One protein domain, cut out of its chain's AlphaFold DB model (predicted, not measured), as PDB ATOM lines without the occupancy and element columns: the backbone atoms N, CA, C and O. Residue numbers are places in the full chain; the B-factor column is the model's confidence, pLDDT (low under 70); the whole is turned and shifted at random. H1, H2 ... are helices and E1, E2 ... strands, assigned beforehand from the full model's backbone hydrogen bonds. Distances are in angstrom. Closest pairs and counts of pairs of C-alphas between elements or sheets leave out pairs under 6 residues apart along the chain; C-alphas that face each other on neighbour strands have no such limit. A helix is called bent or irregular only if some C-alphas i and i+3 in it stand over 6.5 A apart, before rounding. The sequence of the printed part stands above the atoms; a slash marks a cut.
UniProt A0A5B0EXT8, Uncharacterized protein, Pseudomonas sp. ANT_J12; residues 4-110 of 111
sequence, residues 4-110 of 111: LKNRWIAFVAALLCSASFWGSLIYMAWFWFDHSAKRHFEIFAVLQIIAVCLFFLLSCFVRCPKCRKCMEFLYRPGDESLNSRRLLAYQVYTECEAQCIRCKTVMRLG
ATOM      1  N   LEU A   4     118.870 113.322 114.008       67.12
ATOM      2  CA  LEU A   4     119.596 112.054 113.943       67.12
ATOM      3  C   LEU A   4     120.702 112.190 112.890       67.12
ATOM      4  O   LEU A   4     120.400 112.132 111.710       67.12
ATOM      5  N   LYS A   5     121.962 112.352 113.311       65.50
ATOM      6  CA  LYS A   5     123.136 112.556 112.427       65.50
ATOM      7  C   LYS A   5     123.525 111.358 111.531       65.50
ATOM      8  O   LYS A   5     124.520 111.427 110.835       65.50
ATOM      9  N   ASN A   6     122.795 110.240 111.585       74.75
ATOM     10  CA  ASN A   6     123.190 108.978 110.944       74.75
ATOM     11  C   ASN A   6     122.084 108.438 110.019       74.75
ATOM     12  O   ASN A   6     121.722 107.260 110.102       74.75
ATOM     13  N   ARG A   7     121.503 109.284 109.158       76.19
ATOM     14  CA  ARG A   7     120.413 108.890 108.242       76.19
ATOM     15  C   ARG A   7     120.807 107.751 107.304       76.19
ATOM     16  O   ARG A   7     120.001 106.852 107.090       76.19
ATOM     17  N   TRP A   8     122.050 107.718 106.830       79.56
ATOM     18  CA  TRP A   8     122.556 106.602 106.022       79.56
ATOM     19  C   TRP A   8     122.537 105.269 106.767       79.56
ATOM     20  O   TRP A   8     122.090 104.266 106.223       79.56
ATOM     21  N   ILE A   9     122.944 105.255 108.037       82.38
ATOM     22  CA  ILE A   9     122.914 104.039 108.862       82.38
ATOM     23  C   ILE A   9     121.467 103.593 109.097       82.38
ATOM     24  O   ILE A   9     121.156 102.408 108.999       82.38
ATOM     25  N   ALA A  10     120.574 104.550 109.363       79.88
ATOM     26  CA  ALA A  10     119.145 104.309 109.528       79.88
ATOM     27  C   ALA A  10     118.517 103.711 108.252       79.88
ATOM     28  O   ALA A  10     117.748 102.752 108.328       79.88
ATOM     29  N   PHE A  11     118.904 104.225 107.082       83.62
ATOM     30  CA  PHE A  11     118.487 103.717 105.779       83.62
ATOM     31  C   PHE A  11     119.012 102.301 105.513       83.62
ATOM     32  O   PHE A  11     118.227 101.418 105.173       83.62
ATOM     33  N   VAL A  12     120.309 102.051 105.726       85.62
ATOM     34  CA  VAL A  12     120.913 100.720 105.537       85.62
ATOM     35  C   VAL A  12     120.265  99.696 106.468       85.62
ATOM     36  O   VAL A  12     119.927  98.602 106.023       85.62
ATOM     37  N   ALA A  13     120.011 100.049 107.731       84.00
ATOM     38  CA  ALA A  13     119.317  99.170 108.672       84.00
ATOM     39  C   ALA A  13     117.883  98.844 108.214       84.00
ATOM     40  O   ALA A  13     117.461  97.686 108.278       84.00
ATOM     41  N   ALA A  14     117.144  99.835 107.704       83.19
ATOM     42  CA  ALA A  14     115.800  99.629 107.165       83.19
ATOM     43  C   ALA A  14     115.805  98.752 105.901       83.19
ATOM     44  O   ALA A  14     114.929  97.899 105.735       83.19
ATOM     45  N   LEU A  15     116.805  98.923 105.031       85.62
ATOM     46  CA  LEU A  15     116.977  98.128 103.817       85.62
ATOM     47  C   LEU A  15     117.324  96.678 104.147       85.62
ATOM     48  O   LEU A  15     116.696  95.772 103.604       85.62
ATOM     49  N   LEU A  16     118.242  96.457 105.089       86.19
ATOM     50  CA  LEU A  16     118.617  95.125 105.555       86.19
ATOM     51  C   LEU A  16     117.406  94.381 106.141       86.19
ATOM     52  O   LEU A  16     117.134  93.245 105.766       86.19
ATOM     53  N   CYS A  17     116.626  95.050 106.997       83.00
ATOM     54  CA  CYS A  17     115.417  94.476 107.588       83.00
ATOM     55  C   CYS A  17     114.359  94.142 106.523       83.00
ATOM     56  O   CYS A  17     113.769  93.060 106.551       83.00
ATOM     57  N   SER A  18     114.154  95.040 105.553       84.25
ATOM     58  CA  SER A  18     113.211  94.823 104.450       84.25
ATOM     59  C   SER A  18     113.646  93.651 103.567       84.25
ATOM     60  O   SER A  18     112.837  92.775 103.272       84.25
ATOM     61  N   ALA A  19     114.925  93.595 103.184       85.44
ATOM     62  CA  ALA A  19     115.480  92.523 102.363       85.44
ATOM     63  C   ALA A  19     115.399  91.162 103.068       85.44
ATOM     64  O   ALA A  19     114.995  90.181 102.448       85.44
ATOM     65  N   SER A  20     115.699  91.101 104.370       86.19
ATOM     66  CA  SER A  20     115.535  89.884 105.170       86.19
ATOM     67  C   SER A  20     114.088  89.405 105.212       86.19
ATOM     68  O   SER A  20     113.840  88.210 105.036       86.19
ATOM     69  N   PHE A  21     113.131  90.319 105.408       85.06
ATOM     70  CA  PHE A  21     111.710  89.983 105.457       85.06
ATOM     71  C   PHE A  21     111.206  89.449 104.110       85.06
ATOM     72  O   PHE A  21     110.696  88.332 104.044       85.06
ATOM     73  N   TRP A  22     111.408  90.204 103.026       85.38
ATOM     74  CA  TRP A  22     110.974  89.797 101.687       85.38
ATOM     75  C   TRP A  22     111.714  88.554 101.194       85.38
ATOM     76  O   TRP A  22     111.087  87.656 100.641       85.38
ATOM     77  N   GLY A  23     113.018  88.451 101.458       86.44
ATOM     78  CA  GLY A  23     113.813  87.268 101.133       86.44
ATOM     79  C   GLY A  23     113.317  86.014 101.853       86.44
ATOM     80  O   GLY A  23     113.236  84.955 101.239       86.44
ATOM     81  N   SER A  24     112.906  86.133 103.119       86.75
ATOM     82  CA  SER A  24     112.279  85.029 103.865       86.75
ATOM     83  C   SER A  24     110.926  84.644 103.296       86.75
ATOM     84  O   SER A  24     110.642  83.459 103.159       86.75
ATOM     85  N   LEU A  25     110.114  85.623 102.909       87.75
ATOM     86  CA  LEU A  25     108.792  85.376 102.340       87.75
ATOM     87  C   LEU A  25     108.893  84.668 100.979       87.75
ATOM     88  O   LEU A  25     108.196  83.683 100.744       87.75
ATOM     89  N   ILE A  26     109.828  85.102 100.128       89.12
ATOM     90  CA  ILE A  26     110.143  84.456  98.844       89.12
ATOM     91  C   ILE A  26     110.684  83.042  99.069       89.12
ATOM     92  O   ILE A  26     110.244  82.109  98.400       89.12
ATOM     93  N   TYR A  27     111.600  82.855 100.024       87.31
ATOM     94  CA  TYR A  27     112.153  81.535 100.325       87.31
ATOM     95  C   TYR A  27     111.083  80.571 100.860       87.31
ATOM     96  O   TYR A  27     111.034  79.420 100.435       87.31
ATOM     97  N   MET A  28     110.180  81.032 101.736       87.25
ATOM     98  CA  MET A  28     109.055  80.220 102.213       87.25
ATOM     99  C   MET A  28     108.092  79.851 101.083       87.25
ATOM    100  O   MET A  28     107.654  78.703 101.024       87.25
ATOM    101  N   ALA A  29     107.796  80.786 100.174       88.44
ATOM    102  CA  ALA A  29     106.991  80.496  98.991       88.44
ATOM    103  C   ALA A  29     107.674  79.440  98.108       88.44
ATOM    104  O   ALA A  29     107.045  78.453  97.739       88.44
ATOM    105  N   TRP A  30     108.976  79.586  97.841       88.19
ATOM    106  CA  TRP A  30     109.735  78.596  97.076       88.19
ATOM    107  C   TRP A  30     109.729  77.222  97.752       88.19
ATOM    108  O   TRP A  30     109.451  76.228  97.094       88.19
ATOM    109  N   PHE A  31     109.927  77.167  99.070       86.94
ATOM    110  CA  PHE A  31     109.875  75.925  99.841       86.94
ATOM    111  C   PHE A  31     108.511  75.221  99.767       86.94
ATOM    112  O   PHE A  31     108.456  73.992  99.795       86.94
ATOM    113  N   TRP A  32     107.419  75.988  99.685       85.75
ATOM    114  CA  TRP A  32     106.062  75.456  99.534       85.75
ATOM    115  C   TRP A  32     105.822  74.819  98.163       85.75
ATOM    116  O   TRP A  32     105.135  73.803  98.084       85.75
ATOM    117  N   PHE A  33     106.382  75.395  97.096       88.44
ATOM    118  CA  PHE A  33     106.211  74.883  95.733       88.44
ATOM    119  C   PHE A  33     107.250  73.826  95.342       88.44
ATOM    120  O   PHE A  33     106.951  72.960  94.522       88.44
ATOM    121  N   ASP A  34     108.455  73.878  95.912       83.94
ATOM    122  CA  ASP A  34     109.566  73.009  95.541       83.94
ATOM    123  C   ASP A  34     110.396  72.578  96.762       83.94
ATOM    124  O   ASP A  34     111.087  73.360  97.424       83.94
ATOM    125  N   HIS A  35     110.377  71.272  97.035       75.94
ATOM    126  CA  HIS A  35     111.126  70.680  98.139       75.94
ATOM    127  C   HIS A  35     112.646  70.650  97.911       75.94
ATOM    128  O   HIS A  35     113.389  70.428  98.873       75.94
ATOM    129  N   SER A  36     113.127  70.918  96.691       80.69
ATOM    130  CA  SER A  36     114.556  71.077  96.386       80.69
ATOM    131  C   SER A  36     115.197  72.226  97.181       80.69
ATOM    132  O   SER A  36     116.383  72.162  97.527       80.69
ATOM    133  N   ALA A  37     114.394  73.219  97.588       74.00
ATOM    134  CA  ALA A  37     114.808  74.344  98.419       74.00
ATOM    135  C   ALA A  37     115.398  73.911  99.776       74.00
ATOM    136  O   ALA A  37     116.248  74.621 100.319       74.00
ATOM    137  N   LYS A  38     115.037  72.720 100.292       78.00
ATOM    138  CA  LYS A  38     115.604  72.138 101.528       78.00
ATOM    139  C   LYS A  38     117.129  72.067 101.502       78.00
ATOM    140  O   LYS A  38     117.760  72.306 102.525       78.00
ATOM    141  N   ARG A  39     117.727  71.789 100.338       82.50
ATOM    142  CA  ARG A  39     119.191  71.701 100.184       82.50
ATOM    143  C   ARG A  39     119.899  73.033 100.434       82.50
ATOM    144  O   ARG A  39     121.072  73.042 100.775       82.50
ATOM    145  N   HIS A  40     119.183  74.144 100.287       83.81
ATOM    146  CA  HIS A  40     119.713  75.496 100.447       83.81
ATOM    147  C   HIS A  40     119.336  76.122 101.798       83.81
ATOM    148  O   HIS A  40     119.664  77.281 102.046       83.81
ATOM    149  N   PHE A  41     118.654  75.372 102.676       84.94
ATOM    150  CA  PHE A  41     118.162  75.882 103.956       84.94
ATOM    151  C   PHE A  41     119.291  76.350 104.871       84.94
ATOM    152  O   PHE A  41     119.197  77.435 105.434       84.94
ATOM    153  N   GLU A  42     120.373  75.578 104.984       85.00
ATOM    154  CA  GLU A  42     121.509  75.932 105.842       85.00
ATOM    155  C   GLU A  42     122.155  77.250 105.403       85.00
ATOM    156  O   GLU A  42     122.360  78.147 106.218       85.00
ATOM    157  N   ILE A  43     122.396  77.409 104.098       87.44
ATOM    158  CA  ILE A  43     122.972  78.633 103.526       87.44
ATOM    159  C   ILE A  43     122.039  79.821 103.775       87.44
ATOM    160  O   ILE A  43     122.480  80.879 104.229       87.44
ATOM    161  N   PHE A  44     120.740  79.645 103.524       87.81
ATOM    162  CA  PHE A  44     119.742  80.680 103.767       87.81
ATOM    163  C   PHE A  44     119.678  81.077 105.252       87.81
ATOM    164  O   PHE A  44     119.667  82.265 105.574       87.81
ATOM    165  N   ALA A  45     119.700  80.102 106.163       86.62
ATOM    166  CA  ALA A  45     119.677  80.335 107.603       86.62
ATOM    167  C   ALA A  45     120.917  81.106 108.077       86.62
ATOM    168  O   ALA A  45     120.783  82.081 108.818       86.62
ATOM    169  N   VAL A  46     122.113  80.739 107.604       90.25
ATOM    170  CA  VAL A  46     123.359  81.458 107.918       90.25
ATOM    171  C   VAL A  46     123.286  82.911 107.440       90.25
ATOM    172  O   VAL A  46     123.606  83.820 108.208       90.25
ATOM    173  N   LEU A  47     122.805  83.156 106.217       89.56
ATOM    174  CA  LEU A  47     122.632  84.516 105.693       89.56
ATOM    175  C   LEU A  47     121.646  85.340 106.532       89.56
ATOM    176  O   LEU A  47     121.915  86.510 106.808       89.56
ATOM    177  N   GLN A  48     120.541  84.742 106.987       87.56
ATOM    178  CA  GLN A  48     119.586  85.432 107.860       87.56
ATOM    179  C   GLN A  48     120.178  85.753 109.232       87.56
ATOM    180  O   GLN A  48     119.978  86.858 109.732       87.56
ATOM    181  N   ILE A  49     120.952  84.841 109.825       89.38
ATOM    182  CA  ILE A  49     121.643  85.100 111.096       89.38
ATOM    183  C   ILE A  49     122.610  86.279 110.940       89.38
ATOM    184  O   ILE A  49     122.585  87.205 111.752       89.38
ATOM    185  N   ILE A  50     123.415  86.293 109.872       91.12
ATOM    186  CA  ILE A  50     124.344  87.396 109.584       91.12
ATOM    187  C   ILE A  50     123.581  88.715 109.413       91.12
ATOM    188  O   ILE A  50     123.977  89.730 109.992       91.12
ATOM    189  N   ALA A  51     122.469  88.708 108.675       87.56
ATOM    190  CA  ALA A  51     121.641  89.893 108.487       87.56
ATOM    191  C   ALA A  51     121.061  90.408 109.816       87.56
ATOM    192  O   ALA A  51     121.132  91.602 110.103       87.56
ATOM    193  N   VAL A  52     120.559  89.527 110.683       86.25
ATOM    194  CA  VAL A  52     120.053  89.915 112.010       86.25
ATOM    195  C   VAL A  52     121.170  90.512 112.874       86.25
ATOM    196  O   VAL A  52     120.981  91.571 113.476       86.25
ATOM    197  N   CYS A  53     122.356  89.903 112.895       89.12
ATOM    198  CA  CYS A  53     123.512  90.431 113.626       89.12
ATOM    199  C   CYS A  53     123.916  91.830 113.133       89.12
ATOM    200  O   CYS A  53     124.098  92.747 113.937       89.12
ATOM    201  N   LEU A  54     124.007  92.019 111.812       87.69
ATOM    202  CA  LEU A  54     124.314  93.315 111.201       87.69
ATOM    203  C   LEU A  54     123.248  94.364 111.522       87.69
ATOM    204  O   LEU A  54     123.589  95.506 111.827       87.69
ATOM    205  N   PHE A  55     121.968  93.989 111.518       85.81
ATOM    206  CA  PHE A  55     120.878  94.882 111.897       85.81
ATOM    207  C   PHE A  55     121.034  95.398 113.335       85.81
ATOM    208  O   PHE A  55     120.931  96.605 113.569       85.81
ATOM    209  N   PHE A  56     121.327  94.517 114.296       83.06
ATOM    210  CA  PHE A  56     121.539  94.912 115.695       83.06
ATOM    211  C   PHE A  56     122.781  95.791 115.880       83.06
ATOM    212  O   PHE A  56     122.745  96.764 116.638       83.06
ATOM    213  N   LEU A  57     123.859  95.510 115.147       85.38
ATOM    214  CA  LEU A  57     125.053  96.357 115.145       85.38
ATOM    215  C   LEU A  57     124.744  97.755 114.596       85.38
ATOM    216  O   LEU A  57     125.065  98.750 115.243       85.38
ATOM    217  N   LEU A  58     124.062  97.849 113.451       83.19
ATOM    218  CA  LEU A  58     123.705  99.126 112.823       83.19
ATOM    219  C   LEU A  58     122.730  99.942 113.682       83.19
ATOM    220  O   LEU A  58     122.910 101.148 113.862       83.19
ATOM    221  N   SER A  59     121.730  99.295 114.278       78.25
ATOM    222  CA  SER A  59     120.749  99.968 115.140       78.25
ATOM    223  C   SER A  59     121.357 100.505 116.445       78.25
ATOM    224  O   SER A  59     120.842 101.477 117.001       78.25
ATOM    225  N   CYS A  60     122.509  99.991 116.895       77.81
ATOM    226  CA  CYS A  60     123.251 100.573 118.022       77.81
ATOM    227  C   CYS A  60     123.814 101.974 117.735       77.81
ATOM    228  O   CYS A  60     123.983 102.766 118.674       77.81
ATOM    229  N   PHE A  61     124.077 102.293 116.465       78.25
ATOM    230  CA  PHE A  61     124.548 103.608 116.018       78.25
ATOM    231  C   PHE A  61     123.404 104.603 115.785       78.25
ATOM    232  O   PHE A  61     123.628 105.815 115.761       78.25
ATOM    233  N   VAL A  62     122.171 104.115 115.648       78.75
ATOM    234  CA  VAL A  62     120.968 104.941 115.519       78.75
ATOM    235  C   VAL A  62     120.364 105.115 116.909       78.75
ATOM    236  O   VAL A  62     119.559 104.312 117.374       78.75
ATOM    237  N   ARG A  63     120.776 106.164 117.628       79.50
ATOM    238  CA  ARG A  63     120.290 106.435 118.992       79.50
ATOM    239  C   ARG A  63     119.368 107.633 119.052       79.50
ATOM    240  O   ARG A  63     119.579 108.659 118.413       79.50
ATOM    241  N   CYS A  64     118.379 107.526 119.926       79.88
ATOM    242  CA  CYS A  64     117.499 108.628 120.257       79.88
ATOM    243  C   CYS A  64     118.253 109.756 120.996       79.88
ATOM    244  O   CYS A  64     118.700 109.529 122.118       79.88
ATOM    245  N   PRO A  65     118.339 110.998 120.482       77.38
ATOM    246  CA  PRO A  65     119.001 112.116 121.167       77.38
ATOM    247  C   PRO A  65     118.361 112.536 122.499       77.38
ATOM    248  O   PRO A  65     118.997 113.239 123.284       77.38
ATOM    249  N   LYS A  66     117.100 112.161 122.761       82.06
ATOM    250  CA  LYS A  66     116.446 112.417 124.056       82.06
ATOM    251  C   LYS A  66     116.660 111.273 125.032       82.06
ATOM    252  O   LYS A  66     117.198 111.486 126.108       82.06
ATOM    253  N   CYS A  67     116.235 110.069 124.655       82.88
ATOM    254  CA  CYS A  67     116.236 108.936 125.566       82.88
ATOM    255  C   CYS A  67     117.515 108.062 125.490       82.88
ATOM    256  O   CYS A  67     117.611 107.089 126.228       82.88
ATOM    257  N   ARG A  68     118.496 108.405 124.630       80.00
ATOM    258  CA  ARG A  68     119.807 107.736 124.393       80.00
ATOM    259  C   ARG A  68     119.763 106.234 124.095       80.00
ATOM    260  O   ARG A  68     120.802 105.591 123.993       80.00
ATOM    261  N   LYS A  69     118.569 105.685 123.915       81.50
ATOM    262  CA  LYS A  69     118.330 104.281 123.597       81.50
ATOM    263  C   LYS A  69     118.430 104.049 122.092       81.50
ATOM    264  O   LYS A  69     118.115 104.952 121.310       81.50
ATOM    265  N   CYS A  70     118.870 102.849 121.724       77.56
ATOM    266  CA  CYS A  70     118.930 102.389 120.342       77.56
ATOM    267  C   CYS A  70     117.529 102.414 119.724       77.56
ATOM    268  O   CYS A  70     116.541 102.071 120.381       77.56
ATOM    269  N   MET A  71     117.446 102.868 118.480       78.56
ATOM    270  CA  MET A  71     116.238 102.797 117.677       78.56
ATOM    271  C   MET A  71     116.355 101.580 116.772       78.56
ATOM    272  O   MET A  71     116.910 101.654 115.683       78.56
ATOM    273  N   GLU A  72     115.834 100.458 117.257       74.25
ATOM    274  CA  GLU A  72     115.717  99.237 116.456       74.25
ATOM    275  C   GLU A  72     114.793  99.483 115.262       74.25
ATOM    276  O   GLU A  72     115.095  99.094 114.145       74.25
ATOM    277  N   PHE A  73     113.693 100.208 115.473       76.31
ATOM    278  CA  PHE A  73     112.715 100.483 114.427       76.31
ATOM    279  C   PHE A  73     112.415 101.975 114.343       76.31
ATOM    280  O   PHE A  73     112.224 102.644 115.364       76.31
ATOM    281  N   LEU A  74     112.378 102.478 113.113       77.75
ATOM    282  CA  LEU A  74     111.985 103.841 112.785       77.75
ATOM    283  C   LEU A  74     110.480 103.850 112.533       77.75
ATOM    284  O   LEU A  74     109.985 103.042 111.742       77.75
ATOM    285  N   TYR A  75     109.771 104.748 113.211       77.94
ATOM    286  CA  TYR A  75     108.321 104.859 113.106       77.94
ATOM    287  C   TYR A  75     107.928 106.152 112.412       77.94
ATOM    288  O   TYR A  75     108.539 107.188 112.671       77.94
ATOM    289  N   ARG A  76     106.894 106.100 111.575       81.06
ATOM    290  CA  ARG A  76     106.303 107.299 110.984       81.06
ATOM    291  C   ARG A  76     105.495 108.056 112.049       81.06
ATOM    292  O   ARG A  76     104.783 107.423 112.834       81.06
ATOM    293  N   PRO A  77     105.622 109.389 112.147       79.75
ATOM    294  CA  PRO A  77     104.843 110.164 113.104       79.75
ATOM    295  C   PRO A  77     103.343 110.116 112.773       79.75
ATOM    296  O   PRO A  77     102.950 110.358 111.638       79.75
ATOM    297  N   GLY A  78     102.504 109.857 113.779       74.81
ATOM    298  CA  GLY A  78     101.042 109.947 113.650       74.81
ATOM    299  C   GLY A  78     100.338 108.695 113.114       74.81
ATOM    300  O   GLY A  78      99.119 108.708 112.990       74.81
ATOM    301  N   ASP A  79     101.065 107.609 112.845       67.81
ATOM    302  CA  ASP A  79     100.468 106.358 112.379       67.81
ATOM    303  C   ASP A  79      99.924 105.499 113.537       67.81
ATOM    304  O   ASP A  79     100.674 104.944 114.345       67.81
ATOM    305  N   GLU A  80      98.595 105.366 113.617       58.41
ATOM    306  CA  GLU A  80      97.911 104.561 114.643       58.41
ATOM    307  C   GLU A  80      97.795 103.071 114.254       58.41
ATOM    308  O   GLU A  80      97.746 102.184 115.123       58.41
ATOM    309  N   SER A  81      97.826 102.764 112.951       56.41
ATOM    310  CA  SER A  81      97.616 101.408 112.426       56.41
ATOM    311  C   SER A  81      98.835 100.498 112.635       56.41
ATOM    312  O   SER A  81      99.980 100.922 112.511       56.41
ATOM    313  N   LEU A  82      98.612  99.216 112.948       52.12
ATOM    314  CA  LEU A  82      99.685  98.233 113.184       52.12
ATOM    315  C   LEU A  82     100.618  98.034 111.976       52.12
ATOM    316  O   LEU A  82     101.803  97.770 112.177       52.12
ATOM    317  N   ASN A  83     100.108  98.214 110.754       49.50
ATOM    318  CA  ASN A  83     100.838  97.947 109.512       49.50
ATOM    319  C   ASN A  83     101.647  99.150 109.003       49.50
ATOM    320  O   ASN A  83     102.666  98.951 108.348       49.50
ATOM    321  N   SER A  84     101.250 100.386 109.329       57.91
ATOM    322  CA  SER A  84     101.980 101.607 108.941       57.91
ATOM    323  C   SER A  84     103.044 102.041 109.958       57.91
ATOM    324  O   SER A  84     103.757 103.016 109.757       57.91
ATOM    325  N   ARG A  85     103.210 101.280 111.047       64.69
ATOM    326  CA  ARG A  85     104.118 101.641 112.143       64.69
ATOM    327  C   ARG A  85     105.583 101.735 111.732       64.69
ATOM    328  O   ARG A  85     106.282 102.558 112.303       64.69
ATOM    329  N   ARG A  86     106.080 100.924 110.795       72.06
ATOM    330  CA  ARG A  86     107.501 100.958 110.407       72.06
ATOM    331  C   ARG A  86     107.713 101.688 109.095       72.06
ATOM    332  O   ARG A  86     107.052 101.391 108.107       72.06
ATOM    333  N   LEU A  87     108.720 102.554 109.086       74.25
ATOM    334  CA  LEU A  87     109.219 103.163 107.863       74.25
ATOM    335  C   LEU A  87     109.902 102.101 106.993       74.25
ATOM    336  O   LEU A  87     110.850 101.440 107.422       74.25
ATOM    337  N   LEU A  88     109.422 101.956 105.761       78.31
ATOM    338  CA  LEU A  88     110.093 101.169 104.725       78.31
ATOM    339  C   LEU A  88     111.378 101.871 104.277       78.31
ATOM    340  O   LEU A  88     111.496 103.085 104.401       78.31
ATOM    341  N   ALA A  89     112.332 101.136 103.698       77.25
ATOM    342  CA  ALA A  89     113.618 101.711 103.283       77.25
ATOM    343  C   ALA A  89     113.460 102.950 102.380       77.25
ATOM    344  O   ALA A  89     114.071 103.984 102.642       77.25
ATOM    345  N   TYR A  90     112.575 102.892 101.378       79.12
ATOM    346  CA  TYR A  90     112.294 104.050 100.523       79.12
ATOM    347  C   TYR A  90     111.685 105.221 101.311       79.12
ATOM    348  O   TYR A  90     112.003 106.372 101.035       79.12
ATOM    349  N   GLN A  91     110.863 104.933 102.325       78.19
ATOM    350  CA  GLN A  91     110.267 105.950 103.188       78.19
ATOM    351  C   GLN A  91     111.307 106.577 104.108       78.19
ATOM    352  O   GLN A  91     111.234 107.767 104.341       78.19
ATOM    353  N   VAL A  92     112.312 105.839 104.583       76.81
ATOM    354  CA  VAL A  92     113.436 106.430 105.336       76.81
ATOM    355  C   VAL A  92     114.240 107.403 104.465       76.81
ATOM    356  O   VAL A  92     114.840 108.343 104.979       76.81
ATOM    357  N   TYR A  93     114.257 107.186 103.147       75.12
ATOM    358  CA  TYR A  93     114.900 108.101 102.208       75.12
ATOM    359  C   TYR A  93     114.048 109.346 101.915       75.12
ATOM    360  O   TYR A  93     114.594 110.444 101.836       75.12
ATOM    361  N   THR A  94     112.729 109.189 101.751       77.81
ATOM    362  CA  THR A  94     111.817 110.298 101.409       77.81
ATOM    363  C   THR A  94     111.294 111.063 102.623       77.81
ATOM    364  O   THR A  94     111.016 112.254 102.527       77.81
ATOM    365  N   GLU A  95     111.112 110.391 103.756       76.44
ATOM    366  CA  GLU A  95     110.646 110.998 104.996       76.44
ATOM    367  C   GLU A  95     111.816 111.510 105.814       76.44
ATOM    368  O   GLU A  95     112.723 110.777 106.205       76.44
ATOM    369  N   CYS A  96     111.744 112.791 106.146       72.19
ATOM    370  CA  CYS A  96     112.742 113.433 106.981       72.19
ATOM    371  C   CYS A  96     112.450 113.269 108.473       72.19
ATOM    372  O   CYS A  96     113.244 113.740 109.282       72.19
ATOM    373  N   GLU A  97     111.326 112.661 108.867       80.69
ATOM    374  CA  GLU A  97     110.865 112.610 110.254       80.69
ATOM    375  C   GLU A  97     110.570 111.180 110.712       80.69
ATOM    376  O   GLU A  97     109.939 110.398 110.015       80.69
ATOM    377  N   ALA A  98     111.030 110.843 111.915       80.06
ATOM    378  CA  ALA A  98     110.786 109.561 112.558       80.06
ATOM    379  C   ALA A  98     110.428 109.758 114.034       80.06
ATOM    380  O   ALA A  98     110.918 110.671 114.706       80.06
ATOM    381  N   GLN A  99     109.592 108.879 114.574       83.31
ATOM    382  CA  GLN A  99     109.150 108.907 115.960       83.31
ATOM    383  C   GLN A  99     109.864 107.839 116.793       83.31
ATOM    384  O   GLN A  99     109.944 106.666 116.430       83.31
ATOM    385  N   CYS A 100     110.357 108.233 117.967       81.31
ATOM    386  CA  CYS A 100     110.896 107.277 118.931       81.31
ATOM    387  C   CYS A 100     109.763 106.581 119.698       81.31
ATOM    388  O   CYS A 100     109.006 107.252 120.396       81.31
ATOM    389  N   ILE A 101     109.712 105.246 119.690       79.44
ATOM    390  CA  ILE A 101     108.654 104.485 120.379       79.44
ATOM    391  C   ILE A 101     108.609 104.714 121.899       79.44
ATOM    392  O   ILE A 101     107.537 104.755 122.494       79.44
ATOM    393  N   ARG A 102     109.769 104.903 122.545       81.25
ATOM    394  CA  ARG A 102     109.841 105.025 124.012       81.25
ATOM    395  C   ARG A 102     109.471 106.409 124.521       81.25
ATOM    396  O   ARG A 102     108.765 106.516 125.512       81.25
ATOM    397  N   CYS A 103     109.988 107.461 123.886       83.25
ATOM    398  CA  CYS A 103     109.759 108.837 124.332       83.25
ATOM    399  C   CYS A 103     108.793 109.629 123.429       83.25
ATOM    400  O   CYS A 103     108.702 110.847 123.579       83.25
ATOM    401  N   LYS A 104     108.120 108.953 122.476       82.56
ATOM    402  CA  LYS A 104     107.130 109.465 121.497       82.56
ATOM    403  C   LYS A 104     107.527 110.747 120.761       82.56
ATOM    404  O   LYS A 104     106.708 111.393 120.116       82.56
ATOM    405  N   THR A 105     108.796 111.125 120.845       82.00
ATOM    406  CA  THR A 105     109.304 112.371 120.295       82.00
ATOM    407  C   THR A 105     109.578 112.169 118.818       82.00
ATOM    408  O   THR A 105     110.288 111.230 118.457       82.00
ATOM    409  N   VAL A 106     109.054 113.085 118.007       83.25
ATOM    410  CA  VAL A 106     109.351 113.189 116.579       83.25
ATOM    411  C   VAL A 106     110.716 113.845 116.392       83.25
ATOM    412  O   VAL A 106     111.064 114.828 117.059       83.25
ATOM    413  N   MET A 107     111.526 113.249 115.532       80.62
ATOM    414  CA  MET A 107     112.921 113.593 115.300       80.62
ATOM    415  C   MET A 107     113.160 113.688 113.813       80.62
ATOM    416  O   MET A 107     112.623 112.889 113.056       80.62
ATOM    417  N   ARG A 108     114.002 114.638 113.412       77.00
ATOM    418  CA  ARG A 108     114.416 114.735 112.018       77.00
ATOM    419  C   ARG A 108     115.611 113.830 111.760       77.00
ATOM    420  O   ARG A 108     116.576 113.880 112.522       77.00
ATOM    421  N   LEU A 109     115.547 113.019 110.717       74.31
ATOM    422  CA  LEU A 109     116.693 112.316 110.148       74.31
ATOM    423  C   LEU A 109     117.573 113.398 109.503       74.31
ATOM    424  O   LEU A 109     117.202 113.970 108.485       74.31
ATOM    425  N   GLY A 110     118.654 113.785 110.182       66.44
ATOM    426  CA  GLY A 110     119.615 114.754 109.652       66.44
ATOM    427  C   GLY A 110     120.563 114.080 108.665       66.44
ATOM    428  O   GLY A 110     120.676 112.855 108.680       66.44
TER     429      GLY A 110
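AT A GLANCE: This is residues 4 to 110 of the 111 residues of an uncharacterized protein of Pseudomonas sp. ANT_J12 (UniProt A0A5B0EXT8). This is a long helical hairpin, H1 out and H2 back, with a small loose head at its open end, where H1 begins and H2 ends. The head holds the short helix H3, which packs on the first part of H1, the little two-stranded hairpin of E1 and E2, and a long stretch with no named element, residues 62 to 88. The printed part has 107 residues with three named helices and then two named strands, in the order H1, H2, H3, E1, E2; the sheet E1 - E2 is antiparallel and the class is mostly helix. The whole is only just loose, close to compact, with a radius of gyration of the C-alphas of 15.9 A, and elongated, spanning 49 by 27 by 22 A.

HOW THE PARTS SIT: Start with H1, residues 7 to 33, and go through a tight link into H2, residues 35 to 61. These two form a helical hairpin: they touch, closest at the C-alphas of Phe 31 and Ala 37, 5.4 A apart, and run opposite ways at a shallow tilt of 16 degrees. H2 has a kink of 51 degrees near residue 42 and is irregular, with C-alphas 39 and 42 7.4 A apart. Next look at H3, residues 89 to 94, which touches H1 at residues 7 to 18 alone. Their closest C-alphas, those of Ala 14 and Ala 89, are 4.9 A apart, and they run opposite ways at a tilt of 37 degrees, only just steep. H2 and H3 are apart. Then come E1, residues 97 to 99, and E2, residues 106 to 109, an antiparallel hairpin with 136 degrees between their directions. Across it N 98 and O 107 are 2.8 A apart, as are N 107 and O 98, both within hydrogen-bond range. H3 and E2 are only just apart, closest at 8.3 A. In H1 and H3 every O i to N i+4 pair is within hydrogen-bond range; in H2 it is 18 of 23.

IN THESE COORDINATES: Find C-alpha 7 at (120.413, 108.890, 108.242); from there H1 runs 38.9 A to Phe 33. H2 starts at C-alpha 35, (111.126, 70.680, 98.139), and runs 39.8 A to Phe 61. H3 goes from Ala 89 to Thr 94, 9.0 A. E1 covers 7.0 A from Glu 97 to Gln 99, and E2 9.8 A from Val 106 to C-alpha 109 at (116.693, 112.316, 110.148).

THE WHOLE: The C-alphas farthest apart, those of Ser 36 and Lys 66, are 49.8 A apart, while those of Leu 4 and Gly 110, the first and last printed, are 5.1 A apart. The printed part has no cut. The link from H2 to H3 is long, 27 residues. The mean pLDDT of the printed part is 80.1; residues 4 to 5, 79 to 85 and 110 are under 70.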